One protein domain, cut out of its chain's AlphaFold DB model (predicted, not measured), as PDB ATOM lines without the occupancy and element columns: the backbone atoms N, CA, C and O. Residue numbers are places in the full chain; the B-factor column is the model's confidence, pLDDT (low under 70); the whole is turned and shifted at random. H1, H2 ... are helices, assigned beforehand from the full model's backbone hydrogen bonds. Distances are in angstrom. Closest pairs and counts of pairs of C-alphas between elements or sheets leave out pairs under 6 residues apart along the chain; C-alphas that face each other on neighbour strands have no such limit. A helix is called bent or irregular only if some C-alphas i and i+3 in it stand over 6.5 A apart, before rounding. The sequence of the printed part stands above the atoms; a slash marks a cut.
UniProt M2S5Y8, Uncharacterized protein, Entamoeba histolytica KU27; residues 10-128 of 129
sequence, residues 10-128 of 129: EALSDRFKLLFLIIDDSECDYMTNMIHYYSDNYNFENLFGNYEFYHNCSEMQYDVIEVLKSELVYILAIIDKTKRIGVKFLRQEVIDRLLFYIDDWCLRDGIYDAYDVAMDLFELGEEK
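What this domain is: This is residues 10 to 128 of the 129 residues of an uncharacterized protein of Entamoeba histolytica KU27 (UniProt M2S5Y8). One long helix, H4, makes the core of an elongated cluster of helices: H2 crosses it, and H3 folds back along it in a helical hairpin. Short H1 packs on residues 65 to 72 of H4, and a second helical hairpin, H5 and H6, is joined to the core where residues 113 to 117 of H6 pack on residues 76 to 83 of H4. The helices that touch are mostly crossed, with H3 and H4 the one pair at a shallow tilt. The printed part has 119 residues with six named helices, H1 to H6 in order along the chain, and no named strand; its class is all helix. It is compact, with a radius of gyration of the C-alphas of 14.3 A, and spans 45 by 29 by 26 A along its three main axes.

How they stand to each other: The hub is H4, residues 64 to 85, which touches four other helices. H2, residues 25 to 41, touches it with 18 pairs of C-alphas within 8 A, the closest being those of Ser 39 and Ala 77 at 4.6 A. The two run the same way at a steep tilt of 46 degrees. H3, residues 44 to 56, touches H4 too, the closest C-alphas being those of Tyr 54 and Glu 71 at 5.3 A. They run opposite ways at a shallow tilt of 27 degrees and form a helical hairpin. H2 and H3 are close but not clearly touching, with the C-alphas of Tyr 38 and Leu 47 the closest at 7.5 A. H1, residues 14 to 22, touches H4 at residues 65 to 72 alone, the closest C-alphas being those of Leu 19 and Ile 65 at 6.8 A. Their lines stand at 72 degrees, only just about perpendicular. H1 and H2 are apart, but only just, at 8.0 A. H6, residues 112 to 127, touches H4 with residues 113 to 117 alone, and the C-alphas of Ile 79 and Ala 114 are the closest at 6.5 A. These two run the same way at a steep tilt of 38 degrees. H5, residues 92 to 108, touches H6, the closest C-alphas being those of Cys 106 and Ala 114 at 5.7 A. They run opposite ways at a steep tilt of 44 degrees, a helical hairpin. H5 and H4 are close but not clearly touching, with the C-alphas of Ile 75 and Trp 105 the closest at 7.7 A. Among the pairs that are apart are H1 and H6, and H2 and H5. Every O i to N i+4 pair is within hydrogen-bond range in H1, H2, H3 and H4, against 11 of 13 in H5 and 10 of 12 in H6.

Where its parts are: H4 is the longest helix, 22 residues and 31.6 A, from C-alpha 64 at (-4.592, 17.290, 34.234) to C-alpha 85 at (-27.783, 12.742, 13.272). H2 is 24.2 A long and H3 17.9 A. H1, 12.3 A long, begins at C-alpha 14 at (-12.918, 28.132, 34.783). H5, 24.3 A long, is irregular, with C-alphas 100 and 103 standing 7.3 A apart, and has a kink of 33 degrees near residue 100. H6, 23.8 A long, ends at C-alpha 127 at (-44.049, 15.809, 20.782).

The domain as a whole: The two C-alphas farthest apart are those of Asp 24 and Lys 128, at 45.4 A. The printed part runs from residue 10 to residue 128 with no cut. The links H1 to H2, H2 to H3 and H5 to H6 are tight; H3 to H4 and H4 to H5 are short, and no link is long. The mean pLDDT of the printed part is 91.9, and residues 10 and 128 are under 70.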
ATOM      1  N   GLU A  10     -16.417  32.957  27.343       67.75
ATOM      2  CA  GLU A  10     -16.968  33.570  28.561       67.75
ATOM      3  C   GLU A  10     -17.964  32.659  29.293       67.75
ATOM      4  O   GLU A  10     -18.063  32.723  30.520       67.75
ATOM      5  N   ALA A  11     -18.669  31.794  28.558       78.12
ATOM      6  CA  ALA A  11     -19.632  30.857  29.125       78.12
ATOM      7  C   ALA A  11     -18.954  29.629  29.743       78.12
ATOM      8  O   ALA A  11     -19.461  29.117  30.736       78.12
ATOM      9  N   LEU A  12     -17.801  29.204  29.207       87.38
ATOM     10  CA  LEU A  12     -17.066  28.042  29.705       87.38
ATOM     11  C   LEU A  12     -16.741  28.153  31.199       87.38
ATOM     12  O   LEU A  12     -16.471  29.230  31.741       87.38
ATOM     13  N   SER A  13     -16.692  27.007  31.863       90.00
ATOM     14  CA  SER A  13     -16.211  26.913  33.236       90.00
ATOM     15  C   SER A  13     -14.724  27.259  33.351       90.00
ATOM     16  O   SER A  13     -13.950  27.129  32.395       90.00
ATOM     17  N   ASP A  14     -14.294  27.676  34.544       88.88
ATOM     18  CA  ASP A  14     -12.918  28.132  34.783       88.88
ATOM     19  C   ASP A  14     -11.865  27.071  34.426       88.88
ATOM     20  O   ASP A  14     -10.797  27.414  33.926       88.88
ATOM     21  N   ARG A  15     -12.177  25.775  34.589       89.00
ATOM     22  CA  ARG A  15     -11.287  24.667  34.189       89.00
ATOM     23  C   ARG A  15     -10.988  24.665  32.687       89.00
ATOM     24  O   ARG A  15      -9.838  24.479  32.296       89.00
ATOM     25  N   PHE A  16     -11.986  24.915  31.840       90.62
ATOM     26  CA  PHE A  16     -11.785  24.967  30.391       90.62
ATOM     27  C   PHE A  16     -11.268  26.329  29.930       90.62
ATOM     28  O   PHE A  16     -10.438  26.384  29.025       90.62
ATOM     29  N   LYS A  17     -11.650  27.425  30.594       89.62
ATOM     30  CA  LYS A  17     -11.028  28.739  30.363       89.62
ATOM     31  C   LYS A  17      -9.519  28.690  30.598       89.62
ATOM     32  O   LYS A  17      -8.750  29.104  29.734       89.62
ATOM     33  N   LEU A  18      -9.093  28.121  31.728       87.62
ATOM     34  CA  LEU A  18      -7.677  27.928  32.050       87.62
ATOM     35  C   LEU A  18      -6.972  27.050  31.015       87.62
ATOM     36  O   LEU A  18      -5.861  27.386  30.616       87.62
ATOM     37  N   LEU A  19      -7.623  25.988  30.525       90.50
ATOM     38  CA  LEU A  19      -7.075  25.175  29.441       90.50
ATOM     39  C   LEU A  19      -6.723  26.040  28.216       90.50
ATOM     40  O   LEU A  19      -5.591  25.978  27.744       90.50
ATOM     41  N   PHE A  20      -7.632  26.907  27.754       88.31
ATOM     42  CA  PHE A  20      -7.403  27.783  26.589       88.31
ATOM     43  C   PHE A  20      -6.395  28.918  26.807       88.31
ATOM     44  O   PHE A  20      -5.930  29.509  25.825       88.31
ATOM     45  N   LEU A  21      -6.052  29.218  28.064       88.19
ATOM     46  CA  LEU A  21      -4.944  30.111  28.415       88.19
ATOM     47  C   LEU A  21      -3.581  29.411  28.352       88.19
ATOM     48  O   LEU A  21      -2.566  30.092  28.208       88.19
ATOM     49  N   ILE A  22      -3.553  28.084  28.481       88.88
ATOM     50  CA  ILE A  22      -2.328  27.276  28.507       88.88
ATOM     51  C   ILE A  22      -1.985  26.759  27.112       88.88
ATOM     52  O   ILE A  22      -0.818  26.800  26.725       88.88
ATOM     53  N   ILE A  23      -2.985  26.282  26.369       88.31
ATOM     54  CA  ILE A  23      -2.764  25.661  25.063       88.31
ATOM     55  C   ILE A  23      -2.592  26.698  23.955       88.31
ATOM     56  O   ILE A  23      -3.177  27.791  23.986       88.31
ATOM     57  N   ASP A  24      -1.802  26.341  22.947       89.81
ATOM     58  CA  ASP A  24      -1.590  27.190  21.780       89.81
ATOM     59  C   ASP A  24      -2.638  26.966  20.671       89.81
ATOM     60  O   ASP A  24      -3.528  26.112  20.756       89.81
ATOM     61  N   ASP A  25      -2.572  27.786  19.619       88.12
ATOM     62  CA  ASP A  25      -3.512  27.693  18.496       88.12
ATOM     63  C   ASP A  25      -3.372  26.363  17.732       88.12
ATOM     64  O   ASP A  25      -4.368  25.840  17.233       88.12
ATOM     65  N   SER A  26      -2.168  25.782  17.673       90.81
ATOM     66  CA  SER A  26      -1.936  24.506  16.987       90.81
ATOM     67  C   SER A  26      -2.576  23.337  17.737       90.81
ATOM     68  O   SER A  26      -3.155  22.441  17.121       90.81
ATOM     69  N   GLU A  27      -2.556  23.382  19.070       91.19
ATOM     70  CA  GLU A  27      -3.263  22.433  19.923       91.19
ATOM     71  C   GLU A  27      -4.781  22.602  19.809       91.19
ATOM     72  O   GLU A  27      -5.500  21.606  19.732       91.19
ATOM     73  N   CYS A  28      -5.284  23.838  19.718       89.38
ATOM     74  CA  CYS A  28      -6.707  24.091  19.470       89.38
ATOM     75  C   CYS A  28      -7.169  23.505  18.124       89.38
ATOM     76  O   CYS A  28      -8.240  22.891  18.040       89.38
ATOM     77  N   ASP A  29      -6.372  23.681  17.070       90.50
ATOM     78  CA  ASP A  29      -6.658  23.127  15.746       90.50
ATOM     79  C   ASP A  29      -6.605  21.593  15.772       90.50
ATOM     80  O   ASP A  29      -7.475  20.925  15.206       90.50
ATOM     81  N   TYR A  30      -5.638  21.013  16.489       93.50
ATOM     82  CA  TYR A  30      -5.577  19.572  16.716       93.50
ATOM     83  C   TYR A  30      -6.833  19.060  17.429       93.50
ATOM     84  O   TYR A  30      -7.479  18.141  16.930       93.50
ATOM     85  N   MET A  31      -7.240  19.687  18.538       94.56
ATOM     86  CA  MET A  31      -8.462  19.324  19.264       94.56
ATOM     87  C   MET A  31      -9.700  19.401  18.367       94.56
ATOM     88  O   MET A  31     -10.520  18.487  18.382       94.56
ATOM     89  N   THR A  32      -9.809  20.439  17.535       92.81
ATOM     90  CA  THR A  32     -10.905  20.582  16.562       92.81
ATOM     91  C   THR A  32     -10.939  19.404  15.584       92.81
ATOM     92  O   THR A  32     -11.990  18.801  15.362       92.81
ATOM     93  N   ASN A  33      -9.783  19.004  15.050       95.06
ATOM     94  CA  ASN A  33      -9.689  17.833  14.177       95.06
ATOM     95  C   ASN A  33     -10.067  16.536  14.906       95.06
ATOM     96  O   ASN A  33     -10.731  15.680  14.322       95.06
ATOM     97  N   MET A  34      -9.683  16.396  16.177       97.62
ATOM     98  CA  MET A  34     -10.031  15.230  16.989       97.62
ATOM     99  C   MET A  34     -11.533  15.150  17.273       97.62
ATOM    100  O   MET A  34     -12.098  14.062  17.179       97.62
ATOM    101  N   ILE A  35     -12.197  16.281  17.542       97.00
ATOM    102  CA  ILE A  35     -13.658  16.354  17.708       97.00
ATOM    103  C   ILE A  35     -14.354  15.778  16.475       97.00
ATOM    104  O   ILE A  35     -15.157  14.852  16.595       97.00
ATOM    105  N   HIS A  36     -13.999  16.268  15.284       96.31
ATOM    106  CA  HIS A  36     -14.584  15.785  14.033       96.31
ATOM    107  C   HIS A  36     -14.247  14.315  13.776       96.31
ATOM    108  O   HIS A  36     -15.138  13.520  13.480       96.31
ATOM    109  N   TYR A  37     -12.986  13.919  13.967       97.75
ATOM    110  CA  TYR A  37     -12.560  12.536  13.781       97.75
ATOM    111  C   TYR A  37     -13.343  11.567  14.678       97.75
ATOM    112  O   TYR A  37     -13.860  10.561  14.190       97.75
ATOM    113  N   TYR A  38     -13.463  11.849  15.976       98.19
ATOM    114  CA  TYR A  38     -14.192  10.973  16.891       98.19
ATOM    115  C   TYR A  38     -15.689  10.983  16.616       98.19
ATOM    116  O   TYR A  38     -16.304   9.917  16.570       98.19
ATOM    117  N   SER A  39     -16.268  12.154  16.363       97.38
ATOM    118  CA  SER A  39     -17.677  12.282  15.999       97.38
ATOM    119  C   SER A  39     -18.025  11.457  14.752       97.38
ATOM    120  O   SER A  39     -19.056  10.783  14.715       97.38
ATOM    121  N   ASP A  40     -17.137  11.413  13.757       97.25
ATOM    122  CA  ASP A  40     -17.328  10.637  12.529       97.25
ATOM    123  C   ASP A  40     -17.176   9.133  12.757       97.25
ATOM    124  O   ASP A  40     -18.022   8.340  12.334       97.25
ATOM    125  N   ASN A  41     -16.101   8.733  13.436       97.88
ATOM    126  CA  ASN A  41     -15.638   7.346  13.424       97.88
ATOM    127  C   ASN A  41     -16.139   6.519  14.614       97.88
ATOM    128  O   ASN A  41     -16.170   5.291  14.531       97.88
ATOM    129  N   TYR A  42     -16.512   7.148  15.731       98.19
ATOM    130  CA  TYR A  42     -16.897   6.426  16.944       98.19
ATOM    131  C   TYR A  42     -18.418   6.303  17.028       98.19
ATOM    132  O   TYR A  42     -19.172   7.178  16.595       98.19
ATOM    133  N   ASN A  43     -18.897   5.194  17.594       97.81
ATOM    134  CA  ASN A  43     -20.293   5.076  18.003       97.81
ATOM    135  C   ASN A  43     -20.510   5.812  19.345       97.81
ATOM    136  O   ASN A  43     -19.553   6.139  20.046       97.81
ATOM    137  N   PHE A  44     -21.768   6.066  19.715       98.25
ATOM    138  CA  PHE A  44     -22.078   6.759  20.973       98.25
ATOM    139  C   PHE A  44     -21.560   6.023  22.211       98.25
ATOM    140  O   PHE A  44     -21.112   6.666  23.149       98.25
ATOM    141  N   GLU A  45     -21.582   4.689  22.209       97.94
ATOM    142  CA  GLU A  45     -21.089   3.888  23.331       97.94
ATOM    143  C   GLU A  45     -19.614   4.179  23.628       97.94
ATOM    144  O   GLU A  45     -19.276   4.510  24.764       97.94
ATOM    145  N   ASN A  46     -18.771   4.166  22.594       97.94
ATOM    146  CA  ASN A  46     -17.360   4.514  22.695       97.94
ATOM    147  C   ASN A  46     -17.174   5.980  23.091       97.94
ATOM    148  O   ASN A  46     -16.303   6.275  23.904       97.94
ATOM    149  N   LEU A  47     -17.955   6.902  22.523       98.38
ATOM    150  CA  LEU A  47     -17.826   8.327  22.835       98.38
ATOM    151  C   LEU A  47     -18.100   8.609  24.313       98.38
ATOM    152  O   LEU A  47     -17.252   9.181  24.994       98.38
ATOM    153  N   PHE A  48     -19.243   8.156  24.828       98.00
ATOM    154  CA  PHE A  48     -19.569   8.356  26.233       98.00
ATOM    155  C   PHE A  48     -18.638   7.573  27.164       98.00
ATOM    156  O   PHE A  48     -18.274   8.094  28.209       98.00
ATOM    157  N   GLY A  49     -18.226   6.353  26.799       97.25
ATOM    158  CA  GLY A  49     -17.284   5.579  27.613       97.25
ATOM    159  C   GLY A  49     -15.926   6.273  27.759       97.25
ATOM    160  O   GLY A  49     -15.350   6.285  28.845       97.25
ATOM    161  N   ASN A  50     -15.430   6.912  26.693       97.06
ATOM    162  CA  ASN A  50     -14.215   7.721  26.778       97.06
ATOM    163  C   ASN A  50     -14.442   9.012  27.576       97.06
ATOM    164  O   ASN A  50     -13.609   9.340  28.415       97.06
ATOM    165  N   TYR A  51     -15.569   9.707  27.378       97.06
ATOM    166  CA  TYR A  51     -15.931  10.854  28.218       97.06
ATOM    167  C   TYR A  51     -15.923  10.478  29.707       97.06
ATOM    168  O   TYR A  51     -15.241  11.127  30.490       97.06
ATOM    169  N   GLU A  52     -16.594   9.392  30.093       95.81
ATOM    170  CA  GLU A  52     -16.671   8.914  31.479       95.81
ATOM    171  C   GLU A  52     -15.302   8.548  32.056       95.81
ATOM    172  O   GLU A  52     -15.037   8.820  33.230       95.81
ATOM    173  N   PHE A  53     -14.426   7.951  31.242       95.19
ATOM    174  CA  PHE A  53     -13.055   7.650  31.641       95.19
ATOM    175  C   PHE A  53     -12.275   8.927  31.966       95.19
ATOM    176  O   PHE A  53     -11.666   9.011  33.036       95.19
ATOM    177  N   TYR A  54     -12.317   9.926  31.079       94.12
ATOM    178  CA  TYR A  54     -11.609  11.183  31.308       94.12
ATOM    179  C   TYR A  54     -12.221  11.989  32.452       94.12
ATOM    180  O   TYR A  54     -11.474  12.468  33.299       94.12
ATOM    181  N   HIS A  55     -13.548  12.008  32.551       92.12
ATOM    182  CA  HIS A  55     -14.289  12.723  33.584       92.12
ATOM    183  C   HIS A  55     -14.056  12.180  35.006       92.12
ATOM    184  O   HIS A  55     -13.981  12.963  35.947       92.12
ATOM    185  N   ASN A  56     -13.938  10.855  35.184       87.69
ATOM    186  CA  ASN A  56     -13.952  10.242  36.524       87.69
ATOM    187  C   ASN A  56     -12.663   9.516  36.939       87.69
ATOM    188  O   ASN A  56     -12.426   9.335  38.132       87.69
ATOM    189  N   CYS A  57     -11.867   9.017  35.989       76.69
ATOM    190  CA  CYS A  57     -10.868   7.975  36.276       76.69
ATOM    191  C   CYS A  57      -9.444   8.318  35.819       76.69
ATOM    192  O   CYS A  57      -8.488   7.651  36.221       76.69
ATOM    193  N   SER A  58      -9.289   9.311  34.946       77.31
ATOM    194  CA  SER A  58      -8.057   9.493  34.173       77.31
ATOM    195  C   SER A  58      -6.928  10.218  34.914       77.31
ATOM    196  O   SER A  58      -5.764  10.040  34.553       77.31
ATOM    197  N   GLU A  59      -7.230  10.943  35.995       73.88
ATOM    198  CA  GLU A  59      -6.239  11.706  36.779       73.88
ATOM    199  C   GLU A  59      -5.168  10.821  37.443       73.88
ATOM    200  O   GLU A  59      -4.103  11.298  37.825       73.88
ATOM    201  N   MET A  60      -5.411   9.510  37.565       74.56
ATOM    202  CA  MET A  60      -4.409   8.561  38.067       74.56
ATOM    203  C   MET A  60      -3.354   8.174  37.018       74.56
ATOM    204  O   MET A  60      -2.339   7.575  37.371       74.56
ATOM    205  N   GLN A  61      -3.609   8.447  35.735       78.81
ATOM    206  CA  GLN A  61      -2.801   7.958  34.611       78.81
ATOM    207  C   GLN A  61      -2.267   9.078  33.713       78.81
ATOM    208  O   GLN A  61      -1.250   8.877  33.047       78.81
ATOM    209  N   TYR A  62      -2.919  10.239  33.701       85.25
ATOM    210  CA  TYR A  62      -2.611  11.347  32.803       85.25
ATOM    211  C   TYR A  62      -2.463  12.666  33.558       85.25
ATOM    212  O   TYR A  62      -3.027  12.852  34.636       85.25
ATOM    213  N   ASP A  63      -1.698  13.588  32.970       89.81
ATOM    214  CA  ASP A  63      -1.631  14.969  33.444       89.81
ATOM    215  C   ASP A  63      -2.982  15.676  33.266       89.81
ATOM    216  O   ASP A  63      -3.696  15.436  32.289       89.81
ATOM    217  N   VAL A  64      -3.304  16.584  34.190       89.31
ATOM    218  CA  VAL A  64      -4.592  17.290  34.234       89.31
ATOM    219  C   VAL A  64      -4.905  18.039  32.936       89.31
ATOM    220  O   VAL A  64      -6.062  18.091  32.532       89.31
ATOM    221  N   ILE A  65      -3.908  18.578  32.227       91.06
ATOM    222  CA  ILE A  65      -4.133  19.280  30.958       91.06
ATOM    223  C   ILE A  65      -4.612  18.306  29.882       91.06
ATOM    224  O   ILE A  65      -5.579  18.602  29.181       91.06
ATOM    225  N   GLU A  66      -3.999  17.129  29.781       91.75
ATOM    226  CA  GLU A  66      -4.416  16.090  28.831       91.75
ATOM    227  C   GLU A  66      -5.795  15.518  29.177       91.75
ATOM    228  O   GLU A  66      -6.599  15.256  28.277       91.75
ATOM    229  N   VAL A  67      -6.107  15.401  30.472       93.25
ATOM    230  CA  VAL A  67      -7.446  15.028  30.946       93.25
ATOM    231  C   VAL A  67      -8.483  16.052  30.489       93.25
ATOM    232  O   VAL A  67      -9.465  15.682  29.845       93.25
ATOM    233  N   LEU A  68      -8.241  17.341  30.741       93.19
ATOM    234  CA  LEU A  68      -9.160  18.418  30.367       93.19
ATOM    235  C   LEU A  68      -9.340  18.521  28.846       93.19
ATOM    236  O   LEU A  68     -10.471  18.681  28.383       93.19
ATOM    237  N   LYS A  69      -8.256  18.402  28.061       93.50
ATOM    238  CA  LYS A  69      -8.330  18.365  26.590       93.50
ATOM    239  C   LYS A  69      -9.227  17.228  26.120       93.50
ATOM    240  O   LYS A  69     -10.146  17.456  25.335       93.50
ATOM    241  N   SER A  70      -8.959  16.018  26.606       95.38
ATOM    242  CA  SER A  70      -9.665  14.813  26.180       95.38
ATOM    243  C   SER A  70     -11.137  14.866  26.571       95.38
ATOM    244  O   SER A  70     -12.000  14.623  25.731       95.38
ATOM    245  N   GLU A  71     -11.443  15.249  27.811       95.56
ATOM    246  CA  GLU A  71     -12.820  15.383  28.284       95.56
ATOM    247  C   GLU A  71     -13.616  16.365  27.417       95.56
ATOM    248  O   GLU A  71     -14.682  16.008  26.916       95.56
ATOM    249  N   LEU A  72     -13.068  17.558  27.151       94.88
ATOM    250  CA  LEU A  72     -13.731  18.553  26.305       94.88
ATOM    251  C   LEU A  72     -13.938  18.048  24.873       94.88
ATOM    252  O   LEU A  72     -15.014  18.226  24.301       94.88
ATOM    253  N   VAL A  73     -12.923  17.397  24.296       96.19
ATOM    254  CA  VAL A  73     -12.999  16.815  22.949       96.19
ATOM    255  C   VAL A  73     -14.121  15.782  22.859       96.19
ATOM    256  O   VAL A  73     -14.878  15.803  21.888       96.19
ATOM    257  N   TYR A  74     -14.277  14.906  23.855       97.81
ATOM    258  CA  TYR A  74     -15.343  13.903  23.829       97.81
ATOM    259  C   TYR A  74     -16.731  14.506  24.038       97.81
ATOM    260  O   TYR A  74     -17.652  14.095  23.332       97.81
ATOM    261  N   ILE A  75     -16.888  15.505  24.917       97.12
ATOM    262  CA  ILE A  75     -18.168  16.220  25.061       97.12
ATOM    263  C   ILE A  75     -18.577  16.832  23.715       97.12
ATOM    264  O   ILE A  75     -19.669  16.569  23.206       97.12
ATOM    265  N   LEU A  76     -17.675  17.592  23.088       96.44
ATOM    266  CA  LEU A  76     -17.958  18.264  21.820       96.44
ATOM    267  C   LEU A  76     -18.170  17.271  20.667       96.44
ATOM    268  O   LEU A  76     -19.024  17.510  19.816       96.44
ATOM    269  N   ALA A  77     -17.475  16.130  20.652       97.75
ATOM    270  CA  ALA A  77     -17.705  15.076  19.663       97.75
ATOM    271  C   ALA A  77     -19.092  14.422  19.809       97.75
ATOM    272  O   ALA A  77     -19.743  14.132  18.804       97.75
ATOM    273  N   ILE A  78     -19.574  14.207  21.042       98.38
ATOM    274  CA  ILE A  78     -20.931  13.693  21.299       98.38
ATOM    275  C   ILE A  78     -21.980  14.688  20.802       98.38
ATOM    276  O   ILE A  78     -22.944  14.285  20.142       98.38
ATOM    277  N   ILE A  79     -21.783  15.976  21.093       96.94
ATOM    278  CA  ILE A  79     -22.692  17.046  20.679       96.94
ATOM    279  C   ILE A  79     -22.716  17.174  19.152       96.94
ATOM    280  O   ILE A  79     -23.796  17.142  18.565       96.94
ATOM    281  N   ASP A  80     -21.556  17.231  18.491       96.88
ATOM    282  CA  ASP A  80     -21.461  17.296  17.026       96.88
ATOM    283  C   ASP A  80     -22.177  16.111  16.359       96.88
ATOM    284  O   ASP A  80     -23.002  16.295  15.456       96.88
ATOM    285  N   LYS A  81     -21.929  14.884  16.842       97.75
ATOM    286  CA  LYS A  81     -22.574  13.679  16.305       97.75
ATOM    287  C   LYS A  81     -24.087  13.727  16.495       97.75
ATOM    288  O   LYS A  81     -24.836  13.378  15.581       97.75
ATOM    289  N   THR A  82     -24.533  14.173  17.667       97.44
ATOM    290  CA  THR A  82     -25.953  14.329  18.007       97.44
ATOM    291  C   THR A  82     -26.636  15.340  17.098       97.44
ATOM    292  O   THR A  82     -27.634  14.988  16.472       97.44
ATOM    293  N   LYS A  83     -26.074  16.547  16.952       94.94
ATOM    294  CA  LYS A  83     -26.616  17.608  16.088       94.94
ATOM    295  C   LYS A  83     -26.733  17.148  14.634       94.94
ATOM    296  O   LYS A  83     -27.733  17.403  13.970       94.94
ATOM    297  N   ARG A  84     -25.733  16.417  14.137       95.12
ATOM    298  CA  ARG A  84     -25.708  15.930  12.751       95.12
ATOM    299  C   ARG A  84     -26.672  14.778  12.480       95.12
ATOM    300  O   ARG A  84     -27.258  14.732  11.401       95.12
ATOM    301  N   ILE A  85     -26.811  13.835  13.411       96.44
ATOM    302  CA  ILE A  85     -27.783  12.742  13.272       96.44
ATOM    303  C   ILE A  85     -29.203  13.271  13.487       96.44
ATOM    304  O   ILE A  85     -30.109  12.869  12.764       96.44
ATOM    305  N   GLY A  86     -29.380  14.189  14.437       95.19
ATOM    306  CA  GLY A  86     -30.661  14.703  14.904       95.19
ATOM    307  C   GLY A  86     -31.238  13.844  16.031       95.19
ATOM    308  O   GLY A  86     -31.372  12.626  15.894       95.19
ATOM    309  N   VAL A  87     -31.634  14.490  17.133       94.62
ATOM    310  CA  VAL A  87     -32.109  13.842  18.371       94.62
ATOM    311  C   VAL A  87     -33.265  12.859  18.125       94.62
ATOM    312  O   VAL A  87     -33.267  11.755  18.667       94.62
ATOM    313  N   LYS A  88     -34.189  13.186  17.215       93.75
ATOM    314  CA  LYS A  88     -35.332  12.330  16.841       93.75
ATOM    315  C   LYS A  88     -34.969  10.974  16.220       93.75
ATOM    316  O   LYS A  88     -35.815  10.087  16.160       93.75
ATOM    317  N   PHE A  89     -33.742  10.820  15.719       95.50
ATOM    318  CA  PHE A  89     -33.258   9.581  15.101       95.50
ATOM    319  C   PHE A  89     -32.327   8.785  16.021       95.50
ATOM    320  O   PHE A  89     -31.800   7.742  15.624       95.50
ATOM    321  N   LEU A  90     -32.104   9.265  17.244       96.38
ATOM    322  CA  LEU A  90     -31.299   8.564  18.227       96.38
ATOM    323  C   LEU A  90     -32.078   7.405  18.847       96.38
ATOM    324  O   LEU A  90     -33.299   7.435  18.997       96.38
ATOM    325  N   ARG A  91     -31.337   6.365  19.231       96.12
ATOM    326  CA  ARG A  91     -31.886   5.272  20.038       96.12
ATOM    327  C   ARG A  91     -32.138   5.763  21.462       96.12
ATOM    328  O   ARG A  91     -31.403   6.628  21.943       96.12
ATOM    329  N   GLN A  92     -33.122   5.178  22.141       94.75
ATOM    330  CA  GLN A  92     -33.517   5.603  23.485       94.75
ATOM    331  C   GLN A  92     -32.348   5.543  24.478       94.75
ATOM    332  O   GLN A  92     -32.174   6.469  25.252       94.75
ATOM    333  N   GLU A  93     -31.461   4.548  24.377       96.38
ATOM    334  CA  GLU A  93     -30.309   4.426  25.282       96.38
ATOM    335  C   GLU A  93     -29.305   5.580  25.121       96.38
ATOM    336  O   GLU A  93     -28.590   5.928  26.057       96.38
ATOM    337  N   VAL A  94     -29.226   6.176  23.926       97.44
ATOM    338  CA  VAL A  94     -28.399   7.367  23.682       97.44
ATOM    339  C   VAL A  94     -29.077   8.597  24.275       97.44
ATOM    340  O   VAL A  94     -28.407   9.396  24.920       97.44
ATOM    341  N   ILE A  95     -30.394   8.722  24.090       96.69
ATOM    342  CA  ILE A  95     -31.201   9.808  24.661       96.69
ATOM    343  C   ILE A  95     -31.093   9.808  26.188       96.69
ATOM    344  O   ILE A  95     -30.821  10.850  26.769       96.69
ATOM    345  N   ASP A  96     -31.223   8.648  26.830       95.75
ATOM    346  CA  ASP A  96     -31.147   8.527  28.289       95.75
ATOM    347  C   ASP A  96     -29.779   8.984  28.822       95.75
ATOM    348  O   ASP A  96     -29.702   9.694  29.824       95.75
ATOM    349  N   ARG A  97     -28.687   8.636  28.125       96.88
ATOM    350  CA  ARG A  97     -27.336   9.105  28.483       96.88
ATOM    351  C   ARG A  97     -27.143  10.592  28.219       96.88
ATOM    352  O   ARG A  97     -26.476  11.248  29.010       96.88
ATOM    353  N   LEU A  98     -27.710  11.129  27.137       96.88
ATOM    354  CA  LEU A  98     -27.694  12.571  26.895       96.88
ATOM    355  C   LEU A  98     -28.414  13.299  28.030       96.88
ATOM    356  O   LEU A  98     -27.813  14.172  28.635       96.88
ATOM    357  N   LEU A  99     -29.636  12.895  28.381       95.12
ATOM    358  CA  LEU A  99     -30.396  13.492  29.486       95.12
ATOM    359  C   LEU A  99     -29.645  13.427  30.820       95.12
ATOM    360  O   LEU A  99     -29.737  14.353  31.615       95.12
ATOM    361  N   PHE A 100     -28.879  12.361  31.053       95.06
ATOM    362  CA  PHE A 100     -28.072  12.230  32.261       95.06
ATOM    363  C   PHE A 100     -26.904  13.231  32.332       95.06
ATOM    364  O   PHE A 100     -26.558  13.667  33.426       95.06
ATOM    365  N   TYR A 101     -26.297  13.603  31.199       96.00
ATOM    366  CA  TYR A 101     -25.089  14.442  31.169       96.00
ATOM    367  C   TYR A 101     -25.300  15.878  30.680       96.00
ATOM    368  O   TYR A 101     -24.453  16.735  30.927       96.00
ATOM    369  N   ILE A 102     -26.389  16.163  29.966       94.50
ATOM    370  CA  ILE A 102     -26.555  17.435  29.258       94.50
ATOM    371  C   ILE A 102     -26.631  18.624  30.220       94.50
ATOM    372  O   ILE A 102     -26.062  19.676  29.930       94.50
ATOM    373  N   ASP A 103     -27.246  18.435  31.390       91.12
ATOM    374  CA  ASP A 103     -27.331  19.458  32.432       91.12
ATOM    375  C   ASP A 103     -25.952  19.784  33.007       91.12
ATOM    376  O   ASP A 103     -25.630  20.956  33.201       91.12
ATOM    377  N   ASP A 104     -25.103  18.774  33.212       93.00
ATOM    378  CA  ASP A 104     -23.721  18.979  33.643       93.00
ATOM    379  C   ASP A 104     -22.950  19.783  32.590       93.00
ATOM    380  O   ASP A 104     -22.316  20.790  32.905       93.00
ATOM    381  N   TRP A 105     -23.048  19.412  31.315       94.88
ATOM    382  CA  TRP A 105     -22.335  20.131  30.257       94.88
ATOM    383  C   TRP A 105     -22.820  21.579  30.098       94.88
ATOM    384  O   TRP A 105     -22.011  22.480  29.861       94.88
ATOM    385  N   CYS A 106     -24.118  21.826  30.283       90.94
ATOM    386  CA  CYS A 106     -24.687  23.171  30.257       90.94
ATOM    387  C   CYS A 106     -24.280  23.997  31.486       90.94
ATOM    388  O   CYS A 106     -23.761  25.103  31.348       90.94
ATOM    389  N   LEU A 107     -24.542  23.483  32.689       88.31
ATOM    390  CA  LEU A 107     -24.493  24.250  33.936       88.31
ATOM    391  C   LEU A 107     -23.115  24.228  34.593       88.31
ATOM    392  O   LEU A 107     -22.652  25.259  35.079       88.31
ATOM    393  N   ARG A 108     -22.469  23.058  34.639       89.69
ATOM    394  CA  ARG A 108     -21.143  22.899  35.247       89.69
ATOM    395  C   ARG A 108     -20.060  23.354  34.287       89.69
ATOM    396  O   ARG A 108     -19.154  24.068  34.707       89.69
ATOM    397  N   ASP A 109     -20.140  22.929  33.028       91.00
ATOM    398  CA  ASP A 109     -19.060  23.147  32.061       91.00
ATOM    399  C   ASP A 109     -19.246  24.401  31.207       91.00
ATOM    400  O   ASP A 109     -18.266  24.899  30.644       91.00
ATOM    401  N   GLY A 110     -20.465  24.943  31.144       90.44
ATOM    402  CA  GLY A 110     -20.750  26.167  30.402       90.44
ATOM    403  C   GLY A 110     -20.650  26.002  28.884       90.44
ATOM    404  O   GLY A 110     -20.328  26.952  28.167       90.44
ATOM    405  N   ILE A 111     -20.871  24.785  28.380       91.12
ATOM    406  CA  ILE A 111     -20.754  24.455  26.959       91.12
ATOM    407  C   ILE A 111     -22.060  24.836  26.263       91.12
ATOM    408  O   ILE A 111     -23.044  24.104  26.308       91.12
ATOM    409  N   TYR A 112     -22.064  25.989  25.590       87.06
ATOM    410  CA  TYR A 112     -23.261  26.531  24.937       87.06
ATOM    411  C   TYR A 112     -23.885  25.568  23.914       87.06
ATOM    412  O   TYR A 112     -25.099  25.429  23.864       87.06
ATOM    413  N   ASP A 113     -23.077  24.828  23.150       87.06
ATOM    414  CA  ASP A 113     -23.590  23.855  22.174       87.06
ATOM    415  C   ASP A 113     -24.396  22.706  22.805       87.06
ATOM    416  O   ASP A 113     -25.207  22.081  22.116       87.06
ATOM    417  N   ALA A 114     -24.188  22.419  24.096       91.12
ATOM    418  CA  ALA A 114     -24.985  21.443  24.834       91.12
ATOM    419  C   ALA A 114     -26.418  21.950  25.059       91.12
ATOM    420  O   ALA A 114     -27.357  21.157  25.040       91.12
ATOM    421  N   TYR A 115     -26.601  23.267  25.192       89.88
ATOM    422  CA  TYR A 115     -27.918  23.876  25.368       89.88
ATOM    423  C   TYR A 115     -28.819  23.637  24.153       89.88
ATOM    424  O   TYR A 115     -29.984  23.289  24.318       89.88
ATOM    425  N   ASP A 116     -28.276  23.739  22.937       89.12
ATOM    426  CA  ASP A 116     -29.037  23.450  21.714       89.12
ATOM    427  C   ASP A 116     -29.558  22.003  21.710       89.12
ATOM    428  O   ASP A 116     -30.716  21.749  21.396       89.12
ATOM    429  N   VAL A 117     -28.720  21.044  22.121       93.62
ATOM    430  CA  VAL A 117     -29.124  19.633  22.222       93.62
ATOM    431  C   VAL A 117     -30.152  19.426  23.338       93.62
ATOM    432  O   VAL A 117     -31.072  18.627  23.172       93.62
ATOM    433  N   ALA A 118     -30.029  20.137  24.464       93.00
ATOM    434  CA  ALA A 118     -31.015  20.095  25.542       93.00
ATOM    435  C   ALA A 118     -32.392  20.593  25.072       93.00
ATOM    436  O   ALA A 118     -33.407  19.969  25.380       93.00
ATOM    437  N   MET A 119     -32.423  21.671  24.282       92.94
ATOM    438  CA  MET A 119     -33.651  22.188  23.675       92.94
ATOM    439  C   MET A 119     -34.270  21.175  22.708       92.94
ATOM    440  O   MET A 119     -35.452  20.865  22.844       92.94
ATOM    441  N   ASP A 120     -33.474  20.578  21.816       93.50
ATOM    442  CA  ASP A 120     -33.948  19.532  20.897       93.50
ATOM    443  C   ASP A 120     -34.530  18.314  21.649       93.50
ATOM    444  O   ASP A 120     -35.513  17.703  21.219       93.50
ATOM    445  N   LEU A 121     -33.926  17.933  22.782       92.56
ATOM    446  CA  LEU A 121     -34.420  16.854  23.647       92.56
ATOM    447  C   LEU A 121     -35.743  17.220  24.329       92.56
ATOM    448  O   LEU A 121     -36.623  16.362  24.442       92.56
ATOM    449  N   PHE A 122     -35.885  18.468  24.775       91.69
ATOM    450  CA  PHE A 122     -37.109  18.971  25.390       91.69
ATOM    451  C   PHE A 122     -38.269  18.994  24.388       91.69
ATOM    452  O   PHE A 122     -39.330  18.441  24.678       91.69
ATOM    453  N   GLU A 123     -38.043  19.534  23.188       91.56
ATOM    454  CA  GLU A 123     -39.037  19.559  22.106       91.56
ATOM    455  C   GLU A 123     -39.490  18.139  21.725       91.56
ATOM    456  O   GLU A 123     -40.687  17.878  21.604       91.56
ATOM    457  N   LEU A 124     -38.561  17.175  21.642       88.50
ATOM    458  CA  LEU A 124     -38.908  15.765  21.418       88.50
ATOM    459  C   LEU A 124     -39.819  15.201  22.525       88.50
ATOM    460  O   LEU A 124     -40.656  14.333  22.262       88.50
ATOM    461  N   GLY A 125     -39.626  15.646  23.769       83.69
ATOM    462  CA  GLY A 125     -40.450  15.261  24.911       83.69
ATOM    463  C   GLY A 125     -41.878  15.794  24.816       83.69
ATOM    464  O   GLY A 125     -42.811  15.060  25.134       83.69
ATOM    465  N   GLU A 126     -42.060  17.025  24.335       85.31
ATOM    466  CA  GLU A 126     -43.385  17.629  24.128       85.31
ATOM    467  C   GLU A 126     -44.152  17.002  22.950       85.31
ATOM    468  O   GLU A 126     -45.382  16.955  22.963       85.31
ATOM    469  N   GLU A 127     -43.444  16.481  21.941       77.00
ATOM    470  CA  GLU A 127     -44.049  15.809  20.782       77.00
ATOM    471  C   GLU A 127     -44.551  14.381  21.071       77.00
ATOM    472  O   GLU A 127     -45.335  13.835  20.286       77.00
ATOM    473  N   LYS A 128     -44.114  13.748  22.170       60.53
ATOM    474  CA  LYS A 128     -44.545  12.393  22.551       60.53
ATOM    475  C   LYS A 128     -45.798  12.465  23.454       60.53
ATOM    476  O   LYS A 128     -45.677  12.935  24.582       60.53
TER     477      LYS A 128